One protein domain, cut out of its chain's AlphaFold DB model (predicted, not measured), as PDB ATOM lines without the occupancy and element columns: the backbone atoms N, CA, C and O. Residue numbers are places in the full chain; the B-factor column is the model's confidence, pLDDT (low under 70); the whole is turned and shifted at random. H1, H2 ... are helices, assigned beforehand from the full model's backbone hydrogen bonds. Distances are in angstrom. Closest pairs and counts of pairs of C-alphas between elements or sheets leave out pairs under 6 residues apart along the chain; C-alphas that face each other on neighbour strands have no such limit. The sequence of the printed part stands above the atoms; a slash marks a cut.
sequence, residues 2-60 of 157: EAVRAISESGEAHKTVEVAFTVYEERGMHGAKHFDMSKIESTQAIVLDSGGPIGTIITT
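This is residues 2 to 60 of the 157 residues of the protein "M20_dimer domain-containing protein" of Shewanella benthica (UniProt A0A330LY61). The domain has little regular structure: a loose, winding chain, with helix H1 at one end, a long link running out to the short helix H2 at the other, and residues 34 to 60 folding back past that link into a far loop. Residues 8 to 14 and 51 to 56 stick out. The 59 printed residues hold two named helices, H1 then H2, and no named strand; the class is all helix, with 13 residues in named elements. The whole is loose, with a radius of gyration of the C-alphas of 14.0 A and spans of 39 by 33 by 20 A.

H1, residues 2 to 10, and H2, residues 30 to 33, are apart. A long link of 19 residues joins them. In H1 every O i to N i+4 pair is within hydrogen-bond range; H2 is too short for such a pair, and its one O i to N i+3 pair is within range.

H1 runs 12.1 A from C-alpha 2 at (4.817, 6.196, 63.754) to C-alpha 10. H2 ends with C-alpha 33 at (-16.322, -5.732, 74.739).

The C-alphas farthest apart, of Gly 11 and Arg 27, are 39.5 A apart. The printed part has no cut, and no printed residue is under 70 in pLDDT.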
ATOM      1  N   GLU A   2       3.775   5.159  63.844       94.56
ATOM      2  CA  GLU A   2       4.817   6.196  63.754       94.56
ATOM      3  C   GLU A   2       5.054   6.957  65.064       94.56
ATOM      4  O   GLU A   2       6.188   7.074  65.499       94.56
ATOM      5  N   ALA A   3       3.990   7.361  65.767       91.44
ATOM      6  CA  ALA A   3       4.119   8.045  67.056       91.44
ATOM      7  C   ALA A   3       4.929   7.244  68.095       91.44
ATOM      8  O   ALA A   3       5.749   7.812  68.806       91.44
ATOM      9  N   VAL A   4       4.744   5.919  68.155       92.69
ATOM     10  CA  VAL A   4       5.495   5.047  69.077       92.69
ATOM     11  C   VAL A   4       6.972   4.984  68.684       92.69
ATOM     12  O   VAL A   4       7.835   5.017  69.556       92.69
ATOM     13  N   ARG A   5       7.271   4.931  67.378       95.19
ATOM     14  CA  ARG A   5       8.654   4.959  66.875       95.19
ATOM     15  C   ARG A   5       9.324   6.286  67.197       95.19
ATOM     16  O   ARG A   5      10.377   6.275  67.813       95.19
ATOM     17  N   ALA A   6       8.668   7.402  66.889       95.88
ATOM     18  CA  ALA A   6       9.189   8.740  67.143       95.88
ATOM     19  C   ALA A   6       9.488   8.984  68.635       95.88
ATOM     20  O   ALA A   6      10.535   9.532  68.962       95.88
ATOM     21  N   ILE A   7       8.613   8.532  69.544       94.06
ATOM     22  CA  ILE A   7       8.851   8.608  70.998       94.06
ATOM     23  C   ILE A   7      10.040   7.728  71.408       94.06
ATOM     24  O   ILE A   7      10.872   8.145  72.205       94.06
ATOM     25  N   SER A   8      10.141   6.516  70.858       92.56
ATOM     26  CA  SER A   8      11.269   5.628  71.152       92.56
ATOM     27  C   SER A   8      12.600   6.174  70.623       92.56
ATOM     28  O   SER A   8      13.633   5.964  71.251       92.56
ATOM     29  N   GLU A   9      12.587   6.828  69.463       96.25
ATOM     30  CA  GLU A   9      13.766   7.393  68.802       96.25
ATOM     31  C   GLU A   9      14.214   8.717  69.429       96.25
ATOM     32  O   GLU A   9      15.406   9.025  69.393       96.25
ATOM     33  N   SER A  10      13.300   9.487  70.035       96.12
ATOM     34  CA  SER A  10      13.647  10.757  70.687       96.12
ATOM     35  C   SER A  10      14.527  10.566  71.924       96.12
ATOM     36  O   SER A  10      15.285  11.466  72.285       96.12
ATOM     37  N   GLY A  11      14.437   9.403  72.581       93.38
ATOM     38  CA  GLY A  11      15.155   9.114  73.825       93.38
ATOM     39  C   GLY A  11      14.690   9.958  75.019       93.38
ATOM     40  O   GLY A  11      15.344   9.960  76.062       93.38
ATOM     41  N   GLU A  12      13.581  10.686  74.877       95.31
ATOM     42  CA  GLU A  12      13.004  11.487  75.950       95.31
ATOM     43  C   GLU A  12      12.312  10.598  76.989       95.31
ATOM     44  O   GLU A  12      11.777   9.533  76.684       95.31
ATOM     45  N   ALA A  13      12.288  11.047  78.245       95.50
ATOM     46  CA  ALA A  13      11.539  10.350  79.282       95.50
ATOM     47  C   ALA A  13      10.030  10.421  78.987       95.50
ATOM     48  O   ALA A  13       9.466  11.506  78.841       95.50
ATOM     49  N   HIS A  14       9.364   9.268  78.964       92.94
ATOM     50  CA  HIS A  14       7.928   9.158  78.724       92.94
ATOM     51  C   HIS A  14       7.276   8.158  79.690       92.94
ATOM     52  O   HIS A  14       7.945   7.344  80.327       92.94
ATOM     53  N   LYS A  15       5.946   8.222  79.815       90.56
ATOM     54  CA  LYS A  15       5.164   7.212  80.549       90.56
ATOM     55  C   LYS A  15       5.082   5.908  79.749       90.56
ATOM     56  O   LYS A  15       5.342   5.911  78.546       90.56
ATOM     57  N   THR A  16       4.680   4.812  80.390       91.69
ATOM     58  CA  THR A  16       4.316   3.575  79.682       91.69
ATOM     59  C   THR A  16       3.258   3.879  78.622       91.69
ATOM     60  O   THR A  16       2.277   4.567  78.904       91.69
ATOM     61  N   VAL A  17       3.478   3.391  77.401       92.00
ATOM     62  CA  VAL A  17       2.530   3.507  76.290       92.00
ATOM     63  C   VAL A  17       2.020   2.112  75.966       92.00
ATOM     64  O   VAL A  17       2.783   1.257  75.520       92.00
ATOM     65  N   GLU A  18       0.728   1.893  76.173       94.31
ATOM     66  CA  GLU A  18       0.040   0.660  75.801       94.31
ATOM     67  C   GLU A  18      -0.755   0.889  74.514       94.31
ATOM     68  O   GLU A  18      -1.385   1.931  74.332       94.31
ATOM     69  N   VAL A  19      -0.718  -0.081  73.599       94.25
ATOM     70  CA  VAL A  19      -1.441  -0.013  72.324       94.25
ATOM     71  C   VAL A  19      -2.346  -1.230  72.212       94.25
ATOM     72  O   VAL A  19      -1.868  -2.358  72.091       94.25
ATOM     73  N   ALA A  20      -3.656  -0.995  72.236       93.88
ATOM     74  CA  ALA A  20      -4.664  -2.031  72.063       93.88
ATOM     75  C   ALA A  20      -5.231  -1.983  70.639       93.88
ATOM     76  O   ALA A  20      -5.749  -0.958  70.198       93.88
ATOM     77  N   PHE A  21      -5.153  -3.107  69.928       94.00
ATOM     78  CA  PHE A  21      -5.817  -3.289  68.640       94.00
ATOM     79  C   PHE A  21      -7.057  -4.150  68.843       94.00
ATOM     80  O   PHE A  21      -6.958  -5.338  69.155       94.00
ATOM     81  N   THR A  22      -8.230  -3.549  68.680       94.56
ATOM     82  CA  THR A  22      -9.504  -4.262  68.746       94.56
ATOM     83  C   THR A  22      -9.886  -4.814  67.376       94.56
ATOM     84  O   THR A  22      -9.477  -4.298  66.339       94.56
ATOM     85  N   VAL A  23     -10.703  -5.864  67.369       94.94
ATOM     86  CA  VAL A  23     -11.253  -6.474  66.150       94.94
ATOM     87  C   VAL A  23     -12.771  -6.321  66.124       94.94
ATOM     88  O   VAL A  23     -13.407  -6.242  67.175       94.94
ATOM     89  N   TYR A  24     -13.366  -6.339  64.929       92.94
ATOM     90  CA  TYR A  24     -14.825  -6.376  64.755       92.94
ATOM     91  C   TYR A  24     -15.562  -5.206  65.445       92.94
ATOM     92  O   TYR A  24     -16.580  -5.398  66.116       92.94
ATOM     93  N   GLU A  25     -15.006  -4.000  65.304       91.19
ATOM     94  CA  GLU A  25     -15.594  -2.743  65.785       91.19
ATOM     95  C   GLU A  25     -16.903  -2.445  65.029       91.19
ATOM     96  O   GLU A  25     -17.972  -2.454  65.641       91.19
ATOM     97  N   GLU A  26     -16.819  -2.428  63.695       85.75
ATOM     98  CA  GLU A  26     -17.864  -2.065  62.717       85.75
ATOM     99  C   GLU A  26     -19.190  -2.840  62.821       85.75
ATOM    100  O   GLU A  26     -20.179  -2.542  62.154       85.75
ATOM    101  N   ARG A  27     -19.225  -3.913  63.617       80.69
ATOM    102  CA  ARG A  27     -20.407  -4.761  63.825       80.69
ATOM    103  C   ARG A  27     -20.748  -4.933  65.302       80.69
ATOM    104  O   ARG A  27     -21.239  -5.984  65.704       80.69
ATOM    105  N   GLY A  28     -20.493  -3.901  66.105       81.56
ATOM    106  CA  GLY A  28     -20.969  -3.813  67.488       81.56
ATOM    107  C   GLY A  28     -19.884  -3.903  68.559       81.56
ATOM    108  O   GLY A  28     -20.185  -4.331  69.680       81.56
ATOM    109  N   MET A  29     -18.649  -3.498  68.243       88.38
ATOM    110  CA  MET A  29     -17.528  -3.387  69.188       88.38
ATOM    111  C   MET A  29     -17.183  -4.697  69.910       88.38
ATOM    112  O   MET A  29     -16.784  -4.689  71.076       88.38
ATOM    113  N   HIS A  30     -17.349  -5.851  69.253       90.38
ATOM    114  CA  HIS A  30     -17.198  -7.139  69.940       90.38
ATOM    115  C   HIS A  30     -15.783  -7.361  70.475       90.38
ATOM    116  O   HIS A  30     -15.651  -7.882  71.581       90.38
ATOM    117  N   GLY A  31     -14.742  -6.949  69.743       93.69
ATOM    118  CA  GLY A  31     -13.365  -7.076  70.216       93.69
ATOM    119  C   GLY A  31     -13.097  -6.243  71.466       93.69
ATOM    120  O   GLY A  31     -12.508  -6.760  72.405       93.69
ATOM    121  N   ALA A  32     -13.580  -4.998  71.513       92.56
ATOM    122  CA  ALA A  32     -13.441  -4.139  72.690       92.56
ATOM    123  C   ALA A  32     -14.218  -4.694  73.897       92.56
ATOM    124  O   ALA A  32     -13.677  -4.785  74.992       92.56
ATOM    125  N   LYS A  33     -15.462  -5.151  73.686       91.62
ATOM    126  CA  LYS A  33     -16.322  -5.732  74.739       91.62
ATOM    127  C   LYS A  33     -15.744  -6.988  75.395       91.62
ATOM    128  O   LYS A  33     -16.077  -7.273  76.538       91.62
ATOM    129  N   HIS A  34     -14.924  -7.745  74.667       95.12
ATOM    130  CA  HIS A  34     -14.306  -8.986  75.146       95.12
ATOM    131  C   HIS A  34     -12.793  -8.848  75.342       95.12
ATOM    132  O   HIS A  34     -12.099  -9.855  75.494       95.12
ATOM    133  N   PHE A  35     -12.267  -7.622  75.301       94.88
ATOM    134  CA  PHE A  35     -10.852  -7.396  75.520       94.88
ATOM    135  C   PHE A  35     -10.507  -7.740  76.970       94.88
ATOM    136  O   PHE A  35     -11.199  -7.341  77.906       94.88
ATOM    137  N   ASP A  36      -9.426  -8.491  77.160       95.31
ATOM    138  CA  ASP A  36      -8.944  -8.840  78.492       95.31
ATOM    139  C   ASP A  36      -8.259  -7.626  79.130       95.31
ATOM    140  O   ASP A  36      -7.060  -7.396  78.957       95.31
ATOM    141  N   MET A  37      -9.047  -6.837  79.862       94.19
ATOM    142  CA  MET A  37      -8.584  -5.617  80.524       94.19
ATOM    143  C   MET A  37      -7.572  -5.875  81.644       94.19
ATOM    144  O   MET A  37      -6.916  -4.933  82.069       94.19
ATOM    145  N   SER A  38      -7.370  -7.125  82.089       95.44
ATOM    146  CA  SER A  38      -6.305  -7.441  83.055       95.44
ATOM    147  C   SER A  38      -4.892  -7.234  82.488       95.44
ATOM    148  O   SER A  38      -3.926  -7.188  83.244       95.44
ATOM    149  N   LYS A  39      -4.774  -7.087  81.162       93.50
ATOM    150  CA  LYS A  39      -3.520  -6.834  80.439       93.50
ATOM    151  C   LYS A  39      -3.228  -5.352  80.198       93.50
ATOM    152  O   LYS A  39      -2.235  -5.061  79.539       93.50
ATOM    153  N   ILE A  40      -4.107  -4.454  80.643       94.38
ATOM    154  CA  ILE A  40      -3.984  -3.005  80.456       94.38
ATOM    155  C   ILE A  40      -3.834  -2.356  81.828       94.38
ATOM    156  O   ILE A  40      -4.717  -2.469  82.676       94.38
ATOM    157  N   GLU A  41      -2.721  -1.665  82.038       95.19
ATOM    158  CA  GLU A  41      -2.435  -0.938  83.276       95.19
ATOM    159  C   GLU A  41      -2.946   0.513  83.230       95.19
ATOM    160  O   GLU A  41      -3.222   1.121  84.268       95.19
ATOM    161  N   SER A  42      -3.087   1.089  82.034       94.31
ATOM    162  CA  SER A  42      -3.484   2.484  81.840       94.31
ATOM    163  C   SER A  42      -4.919   2.753  82.293       94.31
ATOM    164  O   SER A  42      -5.868   2.094  81.875       94.31
ATOM    165  N   THR A  43      -5.105   3.817  83.078       91.56
ATOM    166  CA  THR A  43      -6.427   4.275  83.546       91.56
ATOM    167  C   THR A  43      -7.070   5.317  82.628       91.56
ATOM    168  O   THR A  43      -8.162   5.808  82.910       91.56
ATOM    169  N   GLN A  44      -6.374   5.718  81.564       91.50
ATOM    170  CA  GLN A  44      -6.828   6.681  80.565       91.50
ATOM    171  C   GLN A  44      -6.432   6.177  79.180       91.50
ATOM    172  O   GLN A  44      -5.362   5.593  79.019       91.50
ATOM    173  N   ALA A  45      -7.275   6.431  78.186       92.81
ATOM    174  CA  ALA A  45      -7.038   6.005  76.816       92.81
ATOM    175  C   ALA A  45      -7.380   7.121  75.829       92.81
ATOM    176  O   ALA A  45      -8.241   7.963  76.088       92.81
ATOM    177  N   ILE A  46      -6.710   7.089  74.679       92.00
ATOM    178  CA  ILE A  46      -7.062   7.878  73.501       92.00
ATOM    179  C   ILE A  46      -7.499   6.883  72.434       92.00
ATOM    180  O   ILE A  46      -6.724   6.009  72.045       92.00
ATOM    181  N   VAL A  47      -8.736   7.018  71.966       92.81
ATOM    182  CA  VAL A  47      -9.267   6.196  70.879       92.81
ATOM    183  C   VAL A  47      -9.054   6.952  69.573       92.81
ATOM    184  O   VAL A  47      -9.629   8.017  69.359       92.81
ATOM    185  N   LEU A  48      -8.187   6.423  68.711       91.69
ATOM    186  CA  LEU A  48      -7.851   7.021  67.417       91.69
ATOM    187  C   LEU A  48      -8.821   6.542  66.331       91.69
ATOM    188  O   LEU A  48      -8.406   5.891  65.377       91.69
ATOM    189  N   ASP A  49     -10.105   6.837  66.518       90.38
ATOM    190  CA  ASP A  49     -11.186   6.339  65.656       90.38
ATOM    191  C   ASP A  49     -12.342   7.347  65.537       90.38
ATOM    192  O   ASP A  49     -13.523   7.023  65.609       90.38
ATOM    193  N   SER A  50     -11.999   8.633  65.439       86.19
ATOM    194  CA  SER A  50     -12.975   9.715  65.299       86.19
ATOM    195  C   SER A  50     -12.759  10.501  64.015       86.19
ATOM    196  O   SER A  50     -11.624  10.816  63.652       86.19
ATOM    197  N   GLY A  51     -13.855  10.898  63.370       84.56
ATOM    198  CA  GLY A  51     -13.827  11.870  62.279       84.56
ATOM    199  C   GLY A  51     -13.634  13.314  62.760       84.56
ATOM    200  O   GLY A  51     -13.724  13.617  63.948       84.56
ATOM    201  N   GLY A  52     -13.422  14.222  61.806       87.56
ATOM    202  CA  GLY A  52     -13.296  15.661  62.049       87.56
ATOM    203  C   GLY A  52     -11.865  16.199  61.905       87.56
ATOM    204  O   GLY A  52     -10.938  15.447  61.599       87.56
ATOM    205  N   PRO A  53     -11.672  17.521  62.061       92.88
ATOM    206  CA  PRO A  53     -10.357  18.145  61.947       92.88
ATOM    207  C   PRO A  53      -9.381  17.670  63.029       92.88
ATOM    208  O   PRO A  53      -9.773  17.460  64.180       92.88
ATOM    209  N   ILE A  54      -8.092  17.590  62.683       91.94
ATOM    210  CA  ILE A  54      -7.011  17.320  63.643       91.94
ATOM    211  C   ILE A  54      -7.071  18.350  64.779       91.94
ATOM    212  O   ILE A  54      -7.178  19.550  64.532       91.94
ATOM    213  N   GLY A  55      -6.989  17.868  66.021       91.56
ATOM    214  CA  GLY A  55      -7.118  18.686  67.230       91.56
ATOM    215  C   GLY A  55      -8.523  18.690  67.838       91.56
ATOM    216  O   GLY A  55      -8.694  19.186  68.949       91.56
ATOM    217  N   THR A  56      -9.516  18.102  67.165       92.38
ATOM    218  CA  THR A  56     -10.839  17.860  67.758       92.38
ATOM    219  C   THR A  56     -10.746  16.744  68.797       92.38
ATOM    220  O   THR A  56     -10.189  15.686  68.517       92.38
ATOM    221  N   ILE A  57     -11.307  16.969  69.988       92.31
ATOM    222  CA  ILE A  57     -11.344  15.982  71.073       92.31
ATOM    223  C   ILE A  57     -12.804  15.680  71.397       92.31
ATOM    224  O   ILE A  57     -13.536  16.554  71.860       92.31
ATOM    225  N   ILE A  58     -13.220  14.435  71.166       90.69
ATOM    226  CA  ILE A  58     -14.535  13.939  71.570       90.69
ATOM    227  C   ILE A  58     -14.413  13.405  72.994       90.69
ATOM    228  O   ILE A  58     -13.770  12.385  73.231       90.69
ATOM    229  N   THR A  59     -15.014  14.107  73.951       91.25
ATOM    230  CA  THR A  59     -14.993  13.720  75.372       91.25
ATOM    231  C   THR A  59     -16.194  12.874  75.780       91.25
ATOM    232  O   THR A  59     -16.173  12.269  76.848       91.25
ATOM    233  N   THR A  60     -17.237  12.841  74.949       86.38
ATOM    234  CA  THR A  60     -18.506  12.177  75.254       86.38
ATOM    235  C   THR A  60     -19.098  11.582  73.982       86.38
ATOM    236  O   THR A  60     -19.134  12.244  72.944       86.38
TER     237      THR A  60